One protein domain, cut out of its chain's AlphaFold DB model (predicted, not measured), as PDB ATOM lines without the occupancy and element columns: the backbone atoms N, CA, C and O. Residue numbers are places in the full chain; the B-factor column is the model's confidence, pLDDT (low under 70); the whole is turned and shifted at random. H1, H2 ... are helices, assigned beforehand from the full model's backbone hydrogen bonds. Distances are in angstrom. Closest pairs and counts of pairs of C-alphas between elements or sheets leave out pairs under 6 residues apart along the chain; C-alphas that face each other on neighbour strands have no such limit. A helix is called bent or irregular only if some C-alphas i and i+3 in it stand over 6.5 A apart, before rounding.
ATOM      1  N   SER A 897     -53.565 -13.839   2.616       90.94
ATOM      2  CA  SER A 897     -53.488 -13.905   1.162       90.94
ATOM      3  C   SER A 897     -52.057 -13.603   0.701       90.94
ATOM      4  O   SER A 897     -51.237 -13.051   1.443       90.94
ATOM      5  N   VAL A 898     -51.741 -13.949  -0.546       89.81
ATOM      6  CA  VAL A 898     -50.409 -13.696  -1.110       89.81
ATOM      7  C   VAL A 898     -50.128 -12.192  -1.193       89.81
ATOM      8  O   VAL A 898     -49.003 -11.762  -0.952       89.81
ATOM      9  N   GLU A 899     -51.144 -11.383  -1.483       92.88
ATOM     10  CA  GLU A 899     -51.064  -9.921  -1.571       92.88
ATOM     11  C   GLU A 899     -50.759  -9.310  -0.198       92.88
ATOM     12  O   GLU A 899     -49.818  -8.524  -0.062       92.88
ATOM     13  N   ALA A 900     -51.488  -9.737   0.842       94.56
ATOM     14  CA  ALA A 900     -51.227  -9.317   2.218       94.56
ATOM     15  C   ALA A 900     -49.827  -9.741   2.678       94.56
ATOM     16  O   ALA A 900     -49.092  -8.936   3.252       94.56
ATOM     17  N   TRP A 901     -49.420 -10.979   2.377       93.88
ATOM     18  CA  TRP A 901     -48.072 -11.457   2.673       93.88
ATOM     19  C   TRP A 901     -47.001 -10.586   2.008       93.88
ATOM     20  O   TRP A 901     -46.066 -10.169   2.686       93.88
ATOM     21  N   ARG A 902     -47.139 -10.251   0.716       93.31
ATOM     22  CA  ARG A 902     -46.176  -9.387   0.013       93.31
ATOM     23  C   ARG A 902     -46.061  -8.021   0.682       93.31
ATOM     24  O   ARG A 902     -44.947  -7.576   0.948       93.31
ATOM     25  N   LEU A 903     -47.191  -7.383   0.984       95.12
ATOM     26  CA  LEU A 903     -47.219  -6.082   1.654       95.12
ATOM     27  C   LEU A 903     -46.497  -6.128   3.007       95.12
ATOM     28  O   LEU A 903     -45.580  -5.345   3.259       95.12
ATOM     29  N   LEU A 904     -46.887  -7.060   3.875       95.56
ATOM     30  CA  LEU A 904     -46.353  -7.135   5.231       95.56
ATOM     31  C   LEU A 904     -44.886  -7.589   5.247       95.56
ATOM     32  O   LEU A 904     -44.070  -7.032   5.984       95.56
ATOM     33  N   ARG A 905     -44.515  -8.547   4.388       93.25
ATOM     34  CA  ARG A 905     -43.133  -9.015   4.254       93.25
ATOM     35  C   ARG A 905     -42.222  -7.937   3.673       93.25
ATOM     36  O   ARG A 905     -41.080  -7.832   4.109       93.25
ATOM     37  N   PHE A 906     -42.710  -7.109   2.748       93.44
ATOM     38  CA  PHE A 906     -41.968  -5.950   2.245       93.44
ATOM     39  C   PHE A 906     -41.609  -4.978   3.379       93.44
ATOM     40  O   PHE A 906     -40.443  -4.609   3.525       93.44
ATOM     41  N   ILE A 907     -42.577  -4.637   4.241       93.50
ATOM     42  CA  ILE A 907     -42.342  -3.780   5.417       93.50
ATOM     43  C   ILE A 907     -41.336  -4.438   6.372       93.50
ATOM     44  O   ILE A 907     -40.381  -3.792   6.808       93.50
ATOM     45  N   GLN A 908     -41.503  -5.730   6.667       91.38
ATOM     46  CA  GLN A 908     -40.573  -6.472   7.519       91.38
ATOM     47  C   GLN A 908     -39.153  -6.490   6.941       91.38
ATOM     48  O   GLN A 908     -38.201  -6.305   7.690       91.38
ATOM     49  N   ASN A 909     -38.980  -6.693   5.633       89.12
ATOM     50  CA  ASN A 909     -37.661  -6.772   5.000       89.12
ATOM     51  C   ASN A 909     -36.887  -5.441   5.066       89.12
ATOM     52  O   ASN A 909     -35.658  -5.460   4.998       89.12
ATOM     53  N   LEU A 910     -37.580  -4.305   5.215       88.50
ATOM     54  CA  LEU A 910     -36.969  -2.981   5.385       88.50
ATOM     55  C   LEU A 910     -36.517  -2.704   6.828       88.50
ATOM     56  O   LEU A 910     -35.587  -1.929   7.046       88.50
ATOM     57  N   ALA A 911     -37.144  -3.336   7.821       86.38
ATOM     58  CA  ALA A 911     -36.898  -3.063   9.237       86.38
ATOM     59  C   ALA A 911     -35.464  -3.363   9.749       86.38
ATOM     60  O   ALA A 911     -34.962  -2.572  10.555       86.38
ATOM     61  N   PRO A 912     -34.766  -4.445   9.326       79.50
ATOM     62  CA  PRO A 912     -33.436  -4.802   9.831       79.50
ATOM     63  C   PRO A 912     -32.352  -3.744   9.630       79.50
ATOM     64  O   PRO A 912     -31.355  -3.764  10.351       79.50
ATOM     65  N   ASP A 913     -32.528  -2.823   8.681       69.88
ATOM     66  CA  ASP A 913     -31.563  -1.753   8.405       69.88
ATOM     67  C   ASP A 913     -31.559  -0.662   9.492       69.88
ATOM     68  O   ASP A 913     -30.791   0.301   9.424       69.88
ATOM     69  N   THR A 914     -32.397  -0.814  10.522       73.62
ATOM     70  CA  THR A 914     -32.725   0.248  11.465       73.62
ATOM     71  C   THR A 914     -32.611  -0.219  12.914       73.62
ATOM     72  O   THR A 914     -33.236  -1.192  13.333       73.62
ATOM     73  N   ALA A 915     -31.787   0.475  13.703       77.88
ATOM     74  CA  ALA A 915     -31.543   0.106  15.099       77.88
ATOM     75  C   ALA A 915     -32.757   0.385  16.003       77.88
ATOM     76  O   ALA A 915     -32.939  -0.302  17.000       77.88
ATOM     77  N   ASP A 916     -33.611   1.346  15.645       77.75
ATOM     78  CA  ASP A 916     -34.783   1.696  16.457       77.75
ATOM     79  C   ASP A 916     -35.883   0.631  16.389       77.75
ATOM     80  O   ASP A 916     -36.558   0.372  17.386       77.75
ATOM     81  N   VAL A 917     -36.048  -0.014  15.227       81.19
ATOM     82  CA  VAL A 917     -36.972  -1.144  15.068       81.19
ATOM     83  C   VAL A 917     -36.281  -2.441  15.470       81.19
ATOM     84  O   VAL A 917     -36.854  -3.234  16.209       81.19
ATOM     85  N   CYS A 918     -35.030  -2.654  15.059       82.00
ATOM     86  CA  CYS A 918     -34.266  -3.875  15.310       82.00
ATOM     87  C   CYS A 918     -32.963  -3.580  16.084       82.00
ATOM     88  O   CYS A 918     -31.879  -3.657  15.501       82.00
ATOM     89  N   PRO A 919     -33.019  -3.309  17.406       72.12
ATOM     90  CA  PRO A 919     -31.855  -2.869  18.193       72.12
ATOM     91  C   PRO A 919     -30.754  -3.924  18.314       72.12
ATOM     92  O   PRO A 919     -29.573  -3.592  18.380       72.12
ATOM     93  N   LEU A 920     -31.137  -5.203  18.300       70.56
ATOM     94  CA  LEU A 920     -30.221  -6.347  18.296       70.56
ATOM     95  C   LEU A 920     -29.979  -6.903  16.883       70.56
ATOM     96  O   LEU A 920     -29.337  -7.942  16.719       70.56
ATOM     97  N   GLY A 921     -30.495  -6.230  15.849       62.75
ATOM     98  CA  GLY A 921     -30.231  -6.588  14.465       62.75
ATOM     99  C   GLY A 921     -28.736  -6.468  14.185       62.75
ATOM    100  O   GLY A 921     -28.118  -5.438  14.463       62.75
ATOM    101  N   ARG A 922     -28.116  -7.518  13.631       54.38
ATOM    102  CA  ARG A 922     -26.727  -7.413  13.169       54.38
ATOM    103  C   ARG A 922     -26.665  -6.288  12.134       54.38
ATOM    104  O   ARG A 922     -27.198  -6.457  11.041       54.38
ATOM    105  N   ARG A 923     -25.973  -5.180  12.442       46.94
ATOM    106  CA  ARG A 923     -25.540  -4.195  11.437       46.94
ATOM    107  C   ARG A 923     -24.736  -4.961  10.391       46.94
ATOM    108  O   ARG A 923     -23.588  -5.336  10.635       46.94
ATOM    109  N   LYS A 924     -25.355  -5.279   9.254       48.47
ATOM    110  CA  LYS A 924     -24.678  -6.003   8.180       48.47
ATOM    111  C   LYS A 924     -23.574  -5.090   7.656       48.47
ATOM    112  O   LYS A 924     -23.840  -3.974   7.219       48.47
ATOM    113  N   PRO A 935     -35.447  -5.779  -0.505       77.81
ATOM    114  CA  PRO A 935     -36.720  -5.470   0.154       77.81
ATOM    115  C   PRO A 935     -37.893  -6.241  -0.477       77.81
ATOM    116  O   PRO A 935     -38.881  -6.534   0.191       77.81
ATOM    117  N   GLU A 936     -37.755  -6.619  -1.751       86.50
ATOM    118  CA  GLU A 936     -38.797  -7.278  -2.531       86.50
ATOM    119  C   GLU A 936     -39.083  -8.716  -2.052       86.50
ATOM    120  O   GLU A 936     -38.177  -9.560  -2.083       86.50
ATOM    121  N   PRO A 937     -40.331  -9.033  -1.668       81.69
ATOM    122  CA  PRO A 937     -40.739 -10.391  -1.320       81.69
ATOM    123  C   PRO A 937     -40.742 -11.293  -2.564       81.69
ATOM    124  O   PRO A 937     -41.514 -11.090  -3.500       81.69
ATOM    125  N   LYS A 938     -39.890 -12.326  -2.591       77.50
ATOM    126  CA  LYS A 938     -39.814 -13.270  -3.720       77.50
ATOM    127  C   LYS A 938     -40.382 -14.635  -3.344       77.50
ATOM    128  O   LYS A 938     -39.837 -15.311  -2.481       77.50
ATOM    129  N   LEU A 939     -41.386 -15.087  -4.096       69.06
ATOM    130  CA  LEU A 939     -41.959 -16.438  -3.980       69.06
ATOM    131  C   LEU A 939     -40.948 -17.554  -4.318       69.06
ATOM    132  O   LEU A 939     -41.090 -18.685  -3.869       69.06
ATOM    133  N   ALA A 940     -39.903 -17.235  -5.089       53.75
ATOM    134  CA  ALA A 940     -38.920 -18.199  -5.588       53.75
ATOM    135  C   ALA A 940     -38.015 -18.832  -4.507       53.75
ATOM    136  O   ALA A 940     -37.347 -19.816  -4.807       53.75
ATOM    137  N   TYR A 941     -37.987 -18.298  -3.277       53.44
ATOM    138  CA  TYR A 941     -37.226 -18.879  -2.156       53.44
ATOM    139  C   TYR A 941     -38.007 -19.931  -1.354       53.44
ATOM    140  O   TYR A 941     -37.508 -20.384  -0.335       53.44
ATOM    141  N   GLY A 942     -39.186 -20.333  -1.849       61.56
ATOM    142  CA  GLY A 942     -39.828 -21.620  -1.586       61.56
ATOM    143  C   GLY A 942     -39.969 -21.979  -0.112       61.56
ATOM    144  O   GLY A 942     -39.115 -22.674   0.422       61.56
ATOM    145  N   LEU A 943     -41.114 -21.598   0.465       71.44
ATOM    146  CA  LEU A 943     -41.663 -21.984   1.777       71.44
ATOM    147  C   LEU A 943     -41.446 -21.006   2.935       71.44
ATOM    148  O   LEU A 943     -42.251 -21.044   3.858       71.44
ATOM    149  N   GLU A 944     -40.506 -20.054   2.883       80.25
ATOM    150  CA  GLU A 944     -40.413 -18.996   3.912       80.25
ATOM    151  C   GLU A 944     -41.541 -17.948   3.759       80.25
ATOM    152  O   GLU A 944     -41.343 -16.818   3.308       80.25
ATOM    153  N   MET A 945     -42.761 -18.342   4.126       86.75
ATOM    154  CA  MET A 945     -43.989 -17.551   3.978       86.75
ATOM    155  C   MET A 945     -44.436 -16.902   5.299       86.75
ATOM    156  O   MET A 945     -45.512 -16.316   5.384       86.75
ATOM    157  N   HIS A 946     -43.605 -16.977   6.337       90.00
ATOM    158  CA  HIS A 946     -43.862 -16.353   7.631       90.00
ATOM    159  C   HIS A 946     -43.565 -14.846   7.624       90.00
ATOM    160  O   HIS A 946     -42.584 -14.381   7.030       90.00
ATOM    161  N   VAL A 947     -44.402 -14.093   8.337       92.88
ATOM    162  CA  VAL A 947     -44.193 -12.678   8.647       92.88
ATOM    163  C   VAL A 947     -44.115 -12.522  10.164       92.88
ATOM    164  O   VAL A 947     -45.036 -12.907  10.877       92.88
ATOM    165  N   ASP A 948     -43.025 -11.934  10.642       92.06
ATOM    166  CA  ASP A 948     -42.765 -11.662  12.051       92.06
ATOM    167  C   ASP A 948     -43.548 -10.422  12.517       92.06
ATOM    168  O   ASP A 948     -43.191  -9.269  12.237       92.06
ATOM    169  N   GLY A 949     -44.633 -10.678  13.249       93.44
ATOM    170  CA  GLY A 949     -45.488  -9.646  13.827       93.44
ATOM    171  C   GLY A 949     -44.794  -8.764  14.870       93.44
ATOM    172  O   GLY A 949     -45.164  -7.598  14.991       93.44
ATOM    173  N   ASP A 950     -43.759  -9.242  15.569       90.88
ATOM    174  CA  ASP A 950     -43.059  -8.469  16.607       90.88
ATOM    175  C   ASP A 950     -42.187  -7.369  15.983       90.88
ATOM    176  O   ASP A 950     -42.011  -6.280  16.541       90.88
ATOM    177  N   ILE A 951     -41.635  -7.623  14.792       91.31
ATOM    178  CA  ILE A 951     -40.970  -6.587  13.990       91.31
ATOM    179  C   ILE A 951     -41.994  -5.540  13.542       91.31
ATOM    180  O   ILE A 951     -41.783  -4.344  13.750       91.31
ATOM    181  N   LEU A 952     -43.121  -5.973  12.973       94.62
ATOM    182  CA  LEU A 952     -44.159  -5.062  12.486       94.62
ATOM    183  C   LEU A 952     -44.804  -4.243  13.610       94.62
ATOM    184  O   LEU A 952     -45.131  -3.071  13.414       94.62
ATOM    185  N   ARG A 953     -44.931  -4.818  14.808       92.56
ATOM    186  CA  ARG A 953     -45.409  -4.124  16.005       92.56
ATOM    187  C   ARG A 953     -44.501  -2.974  16.397       92.56
ATOM    188  O   ARG A 953     -44.998  -1.876  16.638       92.56
ATOM    189  N   ARG A 954     -43.184  -3.178  16.358       90.94
ATOM    190  CA  ARG A 954     -42.214  -2.097  16.575       90.94
ATOM    191  C   ARG A 954     -42.296  -1.033  15.479       90.94
ATOM    192  O   ARG A 954     -42.220   0.151  15.798       90.94
ATOM    193  N   CYS A 955     -42.529  -1.421  14.220       91.81
ATOM    194  CA  CYS A 955     -42.783  -0.454  13.144       91.81
ATOM    195  C   CYS A 955     -44.018   0.414  13.430       91.81
ATOM    196  O   CYS A 955     -43.977   1.623  13.219       91.81
ATOM    197  N   LEU A 956     -45.105  -0.185  13.921       90.81
ATOM    198  CA  LEU A 956     -46.334   0.525  14.274       90.81
ATOM    199  C   LEU A 956     -46.120   1.471  15.468       90.81
ATOM    200  O   LEU A 956     -46.438   2.654  15.382       90.81
ATOM    201  N   GLU A 957     -45.541   0.973  16.562       88.06
ATOM    202  CA  GLU A 957     -45.333   1.739  17.800       88.06
ATOM    203  C   GLU A 957     -44.389   2.927  17.613       88.06
ATOM    204  O   GLU A 957     -44.602   3.991  18.194       88.06
ATOM    205  N   LYS A 958     -43.360   2.768  16.776       87.69
ATOM    206  CA  LYS A 958     -42.404   3.834  16.452       87.69
ATOM    207  C   LYS A 958     -42.855   4.729  15.301       87.69
ATOM    208  O   LYS A 958     -42.112   5.641  14.953       87.69
ATOM    209  N   ARG A 959     -44.024   4.463  14.700       88.19
ATOM    210  CA  ARG A 959     -44.476   5.083  13.445       88.19
ATOM    211  C   ARG A 959     -43.351   5.130  12.408       88.19
ATOM    212  O   ARG A 959     -42.897   6.189  11.983       88.19
ATOM    213  N   ALA A 960     -42.855   3.944  12.062       89.12
ATOM    214  CA  ALA A 960     -41.624   3.808  11.308       89.12
ATOM    215  C   ALA A 960     -41.765   3.841   9.781       89.12
ATOM    216  O   ALA A 960     -40.761   3.950   9.080       89.12
ATOM    217  N   LEU A 961     -42.982   3.718   9.247       90.19
ATOM    218  CA  LEU A 961     -43.195   3.487   7.817       90.19
ATOM    219  C   LEU A 961     -42.620   4.613   6.956       90.19
ATOM    220  O   LEU A 961     -41.898   4.327   6.005       90.19
ATOM    221  N   GLU A 962     -42.871   5.870   7.317       88.12
ATOM    222  CA  GLU A 962     -42.480   7.061   6.557       88.12
ATOM    223  C   GLU A 962     -40.971   7.101   6.287       88.12
ATOM    224  O   GLU A 962     -40.540   7.454   5.189       88.12
ATOM    225  N   TRP A 963     -40.155   6.687   7.260       87.06
ATOM    226  CA  TRP A 963     -38.703   6.678   7.109       87.06
ATOM    227  C   TRP A 963     -38.138   5.320   6.661       87.06
ATOM    228  O   TRP A 963     -37.104   5.297   5.992       87.06
ATOM    229  N   LEU A 964     -38.824   4.199   6.919       85.88
ATOM    230  CA  LEU A 964     -38.464   2.884   6.363       85.88
ATOM    231  C   LEU A 964     -38.568   2.859   4.830       85.88
ATOM    232  O   LEU A 964     -37.713   2.283   4.150       85.88
ATOM    233  N   VAL A 965     -39.584   3.521   4.269       85.31
ATOM    234  CA  VAL A 965     -39.749   3.667   2.815       85.31
ATOM    235  C   VAL A 965     -39.250   5.014   2.287       85.31
ATOM    236  O   VAL A 965     -39.649   5.407   1.204       85.31
ATOM    237  N   ALA A 966     -38.326   5.700   2.971       82.25
ATOM    238  CA  ALA A 966     -37.857   7.041   2.581       82.25
ATOM    239  C   ALA A 966     -37.320   7.166   1.136       82.25
ATOM    240  O   ALA A 966     -37.222   8.267   0.599       82.25
ATOM    241  N   LYS A 967     -36.935   6.056   0.492       86.56
ATOM    242  CA  LYS A 967     -36.540   6.046  -0.924       86.56
ATOM    243  C   LYS A 967     -37.789   6.087  -1.804       86.56
ATOM    244  O   LYS A 967     -38.641   5.217  -1.663       86.56
ATOM    245  N   GLU A 968     -37.842   6.983  -2.792       85.12
ATOM    246  CA  GLU A 968     -38.984   7.103  -3.725       85.12
ATOM    247  C   GLU A 968     -39.406   5.759  -4.345       85.12
ATOM    248  O   GLU A 968     -40.593   5.449  -4.418       85.12
ATOM    249  N   ALA A 969     -38.440   4.907  -4.708       88.31
ATOM    250  CA  ALA A 969     -38.715   3.568  -5.230       88.31
ATOM    251  C   ALA A 969     -39.462   2.663  -4.228       88.31
ATOM    252  O   ALA A 969     -40.293   1.853  -4.628       88.31
ATOM    253  N   HIS A 970     -39.180   2.792  -2.927       90.75
ATOM    254  CA  HIS A 970     -39.864   2.032  -1.882       90.75
ATOM    255  C   HIS A 970     -41.274   2.576  -1.622       90.75
ATOM    256  O   HIS A 970     -42.184   1.776  -1.422       90.75
ATOM    257  N   VAL A 971     -41.472   3.900  -1.674       90.94
ATOM    258  CA  VAL A 971     -42.812   4.513  -1.583       90.94
ATOM    259  C   VAL A 971     -43.686   4.052  -2.746       90.94
ATOM    260  O   VAL A 971     -44.799   3.577  -2.532       90.94
ATOM    261  N   ALA A 972     -43.164   4.126  -3.976       90.81
ATOM    262  CA  ALA A 972     -43.878   3.673  -5.165       90.81
ATOM    263  C   ALA A 972     -44.280   2.194  -5.052       90.81
ATOM    264  O   ALA A 972     -45.426   1.846  -5.335       90.81
ATOM    265  N   ARG A 973     -43.367   1.339  -4.565       93.25
ATOM    266  CA  ARG A 973     -43.646  -0.088  -4.364       93.25
ATOM    267  C   ARG A 973     -44.674  -0.341  -3.261       93.25
ATOM    268  O   ARG A 973     -45.553  -1.174  -3.446       93.25
ATOM    269  N   LEU A 974     -44.612   0.384  -2.143       93.00
ATOM    270  CA  LEU A 974     -45.615   0.291  -1.078       93.00
ATOM    271  C   LEU A 974     -47.020   0.617  -1.609       93.00
ATOM    272  O   LEU A 974     -47.968  -0.112  -1.328       93.00
ATOM    273  N   ILE A 975     -47.147   1.682  -2.404       92.56
ATOM    274  CA  ILE A 975     -48.420   2.096  -3.012       92.56
ATOM    275  C   ILE A 975     -48.947   1.027  -3.973       92.56
ATOM    276  O   ILE A 975     -50.142   0.741  -3.971       92.56
ATOM    277  N   GLU A 976     -48.075   0.427  -4.782       92.75
ATOM    278  CA  GLU A 976     -48.441  -0.672  -5.677       92.75
ATOM    279  C   GLU A 976     -48.993  -1.872  -4.893       92.75
ATOM    280  O   GLU A 976     -50.088  -2.343  -5.188       92.75
ATOM    281  N   LEU A 977     -48.306  -2.290  -3.825       93.69
ATOM    282  CA  LEU A 977     -48.744  -3.393  -2.961       93.69
ATOM    283  C   LEU A 977     -50.085  -3.098  -2.265       93.69
ATOM    284  O   LEU A 977     -50.929  -3.985  -2.149       93.69
ATOM    285  N   LEU A 978     -50.319  -1.851  -1.842       94.00
ATOM    286  CA  LEU A 978     -51.610  -1.430  -1.281       94.00
ATOM    287  C   LEU A 978     -52.744  -1.467  -2.318       94.00
ATOM    288  O   LEU A 978     -53.881  -1.758  -1.958       94.00
ATOM    289  N   ARG A 979     -52.449  -1.189  -3.595       92.12
ATOM    290  CA  ARG A 979     -53.423  -1.266  -4.699       92.12
ATOM    291  C   ARG A 979     -53.724  -2.701  -5.130       92.12
ATOM    292  O   ARG A 979     -54.812  -2.949  -5.637       92.12
ATOM    293  N   GLU A 980     -52.792  -3.633  -4.945       90.75
ATOM    294  CA  GLU A 980     -53.029  -5.066  -5.180       90.75
ATOM    295  C   GLU A 980     -53.962  -5.669  -4.111       90.75
ATOM    296  O   GLU A 980     -54.748  -6.572  -4.403       90.75
ATOM    297  N   LEU A 981     -53.904  -5.154  -2.878       92.19
ATOM    298  CA  LEU A 981     -54.630  -5.699  -1.733       92.19
ATOM    299  C   LEU A 981     -56.154  -5.645  -1.919       92.19
ATOM    300  O   LEU A 981     -56.727  -4.584  -2.173       92.19
ATOM    301  N   ASP A 982     -56.813  -6.796  -1.752       87.88
ATOM    302  CA  ASP A 982     -58.259  -6.985  -1.943       87.88
ATOM    303  C   ASP A 982     -58.798  -6.370  -3.256       87.88
ATOM    304  O   ASP A 982     -59.877  -5.774  -3.290       87.88
ATOM    305  N   GLY A 983     -58.026  -6.444  -4.346       84.31
ATOM    306  CA  GLY A 983     -58.422  -5.874  -5.639       84.31
ATOM    307  C   GLY A 983     -58.463  -4.339  -5.667       84.31
ATOM    308  O   GLY A 983     -59.142  -3.756  -6.511       84.31
ATOM    309  N   GLY A 984     -57.770  -3.676  -4.737       83.94
ATOM    310  CA  GLY A 984     -57.597  -2.224  -4.703       83.94
ATOM    311  C   GLY A 984     -58.747  -1.447  -4.069       83.94
ATOM    312  O   GLY A 984     -58.692  -0.214  -4.039       83.94
ATOM    313  N   GLN A 985     -59.758  -2.131  -3.522       87.12
ATOM    314  CA  GLN A 985     -60.945  -1.510  -2.920       87.12
ATOM    315  C   GLN A 985     -60.611  -0.463  -1.844       87.12
ATOM    316  O   GLN A 985     -61.244   0.586  -1.785       87.12
ATOM    317  N   HIS A 986     -59.552  -0.690  -1.058       86.44
ATOM    318  CA  HIS A 986     -59.142   0.198   0.043       86.44
ATOM    319  C   HIS A 986     -58.390   1.452  -0.411       86.44
ATOM    320  O   HIS A 986     -58.130   2.341   0.392       86.44
ATOM    321  N   THR A 987     -58.017   1.522  -1.688       87.44
ATOM    322  CA  THR A 987     -57.282   2.660  -2.265       87.44
ATOM    323  C   THR A 987     -58.145   3.527  -3.180       87.44
ATOM    324  O   THR A 987     -57.657   4.517  -3.731       87.44
ATOM    325  N   GLN A 988     -59.428   3.181  -3.340       82.50
ATOM    326  CA  GLN A 988     -60.380   3.952  -4.137       82.50
ATOM    327  C   GLN A 988     -60.571   5.342  -3.510       82.50
ATOM    328  O   GLN A 988     -60.950   5.465  -2.351       82.50
ATOM    329  N   GLY A 989     -60.277   6.399  -4.273       75.00
ATOM    330  CA  GLY A 989     -60.377   7.789  -3.809       75.00
ATOM    331  C   GLY A 989     -59.086   8.395  -3.243       75.00
ATOM    332  O   GLY A 989     -59.067   9.595  -2.980       75.00
ATOM    333  N   LEU A 990     -57.995   7.628  -3.113       81.88
ATOM    334  CA  LEU A 990     -56.677   8.177  -2.768       81.88
ATOM    335  C   LEU A 990     -55.983   8.744  -4.021       81.88
ATOM    336  O   LEU A 990     -55.850   8.051  -5.033       81.88
ATOM    337  N   THR A 991     -55.532  10.001  -3.968       69.12
ATOM    338  CA  THR A 991     -54.839  10.670  -5.081       69.12
ATOM    339  C   THR A 991     -53.389  10.197  -5.207       69.12
ATOM    340  O   THR A 991     -52.708   9.926  -4.224       69.12
ATOM    341  N   ALA A 992     -52.898  10.086  -6.445       58.28
ATOM    342  CA  ALA A 992     -51.528   9.649  -6.729       58.28
ATOM    343  C   ALA A 992     -50.506  10.805  -6.783       58.28
ATOM    344  O   ALA A 992     -49.303  10.550  -6.808       58.28
ATOM    345  N   GLU A 993     -50.961  12.059  -6.844       57.31
ATOM    346  CA  GLU A 993     -50.102  13.221  -7.095       57.31
ATOM    347  C   GLU A 993     -49.532  13.805  -5.796       57.31
ATOM    348  O   GLU A 993     -50.195  14.567  -5.100       57.31
ATOM    349  N   GLY A 994     -48.279  13.455  -5.485       61.31
ATOM    350  CA  GLY A 994     -47.409  14.153  -4.525       61.31
ATOM    351  C   GLY A 994     -47.741  14.015  -3.033       61.31
ATOM    352  O   GLY A 994     -46.832  14.143  -2.215       61.31
ATOM    353  N   ASP A 995     -48.991  13.720  -2.667       75.25
ATOM    354  CA  ASP A 995     -49.415  13.496  -1.281       75.25
ATOM    355  C   ASP A 995     -49.590  11.996  -0.984       75.25
ATOM    356  O   ASP A 995     -50.549  11.350  -1.405       75.25
ATOM    357  N   HIS A 996     -48.635  11.421  -0.248       83.44
ATOM    358  CA  HIS A 996     -48.639  10.006   0.137       83.44
ATOM    359  C   HIS A 996     -49.286   9.744   1.505       83.44
ATOM    360  O   HIS A 996     -49.352   8.589   1.936       83.44
ATOM    361  N   ALA A 997     -49.782  10.781   2.188       82.62
ATOM    362  CA  ALA A 997     -50.333  10.689   3.537       82.62
ATOM    363  C   ALA A 997     -51.422   9.615   3.678       82.62
ATOM    364  O   ALA A 997     -51.389   8.815   4.613       82.62
ATOM    365  N   GLY A 998     -52.367   9.571   2.732       83.69
ATOM    366  CA  GLY A 998     -53.469   8.606   2.757       83.69
ATOM    367  C   GLY A 998     -53.009   7.149   2.635       83.69
ATOM    368  O   GLY A 998     -53.574   6.268   3.279       83.69
ATOM    369  N   TYR A 999     -51.937   6.887   1.881       89.75
ATOM    370  CA  TYR A 999     -51.374   5.541   1.742       89.75
ATOM    371  C   TYR A 999     -50.637   5.087   3.006       89.75
ATOM    372  O   TYR A 999     -50.796   3.943   3.426       89.75
ATOM    373  N   PHE A1000     -49.874   5.979   3.646       90.75
ATOM    374  CA  PHE A1000     -49.248   5.680   4.938       90.75
ATOM    375  C   PHE A1000     -50.284   5.409   6.019       90.75
ATOM    376  O   PHE A1000     -50.146   4.458   6.786       90.75
ATOM    377  N   GLN A1001     -51.344   6.214   6.046       87.38
ATOM    378  CA  GLN A1001     -52.452   6.026   6.965       87.38
ATOM    379  C   GLN A1001     -53.092   4.643   6.797       87.38
ATOM    380  O   GLN A1001     -53.201   3.909   7.777       87.38
ATOM    381  N   LEU A1002     -53.424   4.264   5.558       90.88
ATOM    382  CA  LEU A1002     -53.970   2.946   5.249       90.88
ATOM    383  C   LEU A1002     -53.013   1.822   5.674       90.88
ATOM    384  O   LEU A1002     -53.446   0.831   6.257       90.88
ATOM    385  N   ALA A1003     -51.709   1.968   5.429       93.38
ATOM    386  CA  ALA A1003     -50.721   0.985   5.864       93.38
ATOM    387  C   ALA A1003     -50.687   0.835   7.397       93.38
ATOM    388  O   ALA A1003     -50.626  -0.289   7.896       93.38
ATOM    389  N   TYR A1004     -50.792   1.932   8.155       92.31
ATOM    390  CA  TYR A1004     -50.925   1.866   9.612       92.31
ATOM    391  C   TYR A1004     -52.236   1.212  10.057       92.31
ATOM    392  O   TYR A1004     -52.195   0.388  10.966       92.31
ATOM    393  N   ASP A1005     -53.364   1.507   9.405       89.31
ATOM    394  CA  ASP A1005     -54.651   0.854   9.693       89.31
ATOM    395  C   ASP A1005     -54.577  -0.664   9.476       89.31
ATOM    396  O   ASP A1005     -55.094  -1.446  10.280       89.31
ATOM    397  N   ILE A1006     -53.885  -1.093   8.416       93.38
ATOM    398  CA  ILE A1006     -53.624  -2.506   8.125       93.38
ATOM    399  C   ILE A1006     -52.748  -3.124   9.224       93.38
ATOM    400  O   ILE A1006     -53.077  -4.199   9.726       93.38
ATOM    401  N   LEU A1007     -51.665  -2.459   9.645       94.06
ATOM    402  CA  LEU A1007     -50.819  -2.947  10.741       94.06
ATOM    403  C   LEU A1007     -51.594  -3.051  12.060       94.06
ATOM    404  O   LEU A1007     -51.524  -4.077  12.729       94.06
ATOM    405  N   GLU A1008     -52.372  -2.036  12.429       90.00
ATOM    406  CA  GLU A1008     -53.218  -2.064  13.628       90.00
ATOM    407  C   GLU A1008     -54.267  -3.181  13.563       90.00
ATOM    408  O   GLU A1008     -54.555  -3.831  14.572       90.00
ATOM    409  N   TYR A1009     -54.815  -3.443  12.374       90.00
ATOM    410  CA  TYR A1009     -55.693  -4.580  12.150       90.00
ATOM    411  C   TYR A1009     -54.952  -5.909  12.347       90.00
ATOM    412  O   TYR A1009     -55.434  -6.763  13.076       90.00
ATOM    413  N   TYR A1010     -53.764  -6.130  11.802       91.44
ATOM    414  CA  TYR A1010     -53.090  -7.417  12.017       91.44
ATOM    415  C   TYR A1010     -52.546  -7.609  13.439       91.44
ATOM    416  O   TYR A1010     -52.515  -8.734  13.930       91.44
ATOM    417  N   LEU A1011     -52.164  -6.525  14.117       91.31
ATOM    418  CA  LEU A1011     -51.376  -6.561  15.354       91.31
ATOM    419  C   LEU A1011     -52.181  -6.265  16.626       91.31
ATOM    420  O   LEU A1011     -51.586  -6.012  17.683       91.31
ATOM    421  N   SER A1012     -53.518  -6.251  16.553       84.88
ATOM    422  CA  SER A1012     -54.309  -6.111  17.777       84.88
ATOM    423  C   SER A1012     -54.246  -7.396  18.612       84.88
ATOM    424  O   SER A1012     -54.305  -8.494  18.045       84.88
TER     425      SER A1012
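Overview. This is residues 897 to 924 and 935 to 1012 of the 1015 residues of a protein of Myceliophthora thermophila (strain ATCC 42464 / BCRC 31852 / DSM 1799) (UniProt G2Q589). The longest helix, H4, runs beside H1 in the opposite direction for part of its length and kinks near its end; H2 crosses H1 on another side, and H5 spans from H4 to H2, closing a compact cluster of four crossed helices in which H4, H1, H2 and H5 each touch the next. The four-residue H3 packs on residues 907 to 911 of H1, the helix whose centre is nearest the mean of the C-alphas. The printed part has 106 residues, with five named helices in the order H1, H2, H3, H4, H5 and no named strand; the class is all helix, with 63 residues in the named elements. The whole is compact, with a radius of gyration of the C-alphas of 13.5 A, and its spans are 40 by 29 by 29 A.

Along the chain. Start with H4, residues 968 to 987: find C-alpha 968 at (-38.984, 7.103, -3.725), from which the helix runs 18.9 A to C-alpha 987. It has a kink of 106 degrees near residue 981, and it is irregular, with C-alphas 983 and 986 standing 8.3 A apart. Next go to H1, residues 898 to 913, which begins with C-alpha 898 at (-50.409, -13.696, -1.110) and measures 24.3 A. H1 is also irregular, but only just: C-alphas 909 and 912 are 6.7 A apart. H2 is residues 949 to 957 and measures 12.1 A, and H3 is residues 961 to 964. H5, residues 997 to 1010, runs 20.2 A to C-alpha 1010 at (-53.090, -7.417, 12.017).

Arrangement. Look first at H4 and H1, which touch with 10 pairs of C-alphas within 8 A. They touch through residues 974 to 982 of H4 and 899 to 906 of H1, at a shallow tilt of 27 degrees, opposite ways; their closest C-alphas, of Glu 899 and Leu 981, are 5.5 A apart. From H4 move to H5, whose residues 999 to 1003 touch it at a steep tilt of 63 degrees, the same way; the closest C-alphas, of Ile 975 and Tyr 999, are 6.6 A apart. H1 is the hub, touching H2, H3 and H4. H2 touches residues 904 to 911 of H1, the closest C-alphas being those of Gln 908 and Leu 952 at 6.3 A, and at 71 degrees their lines are only just about perpendicular. H3 touches residues 907 to 911 of H1, the closest C-alphas being those of Leu 910 and Leu 964 at 6.1 A. Farther along H5, residues 1004 to 1008 touch H2 at a steep tilt of 45 degrees, opposite ways, with the C-alphas of Leu 956 and Tyr 1004 closest at 6.7 A. H1 and H5 are near each other, and H2 and H4 are apart. On the backbone, every O i to N i+4 pair is within hydrogen-bond range in H2 and H5, against 10 of 12 in H1 and 10 of 16 in H4; H3 is too short for such a pair.

Size, cuts and confidence. The two C-alphas farthest apart are those of Arg 922 and Gly 989, at 40.6 A. Residues 925 to 934 are not printed, and C-alphas 924 and 935 are 14.5 A apart across this cut, which falls in the link from H1 to H2. After it, residues 935 to 948 hold no named element. Of the links that are printed whole, H2 to H3 and H3 to H4 are tight, H4 to H5 is short, and none is long. The mean pLDDT of the printed part is 84.2; look for values under 70 at residue 913 and at residues 921 to 924, 939 to 942 and 991 to 994.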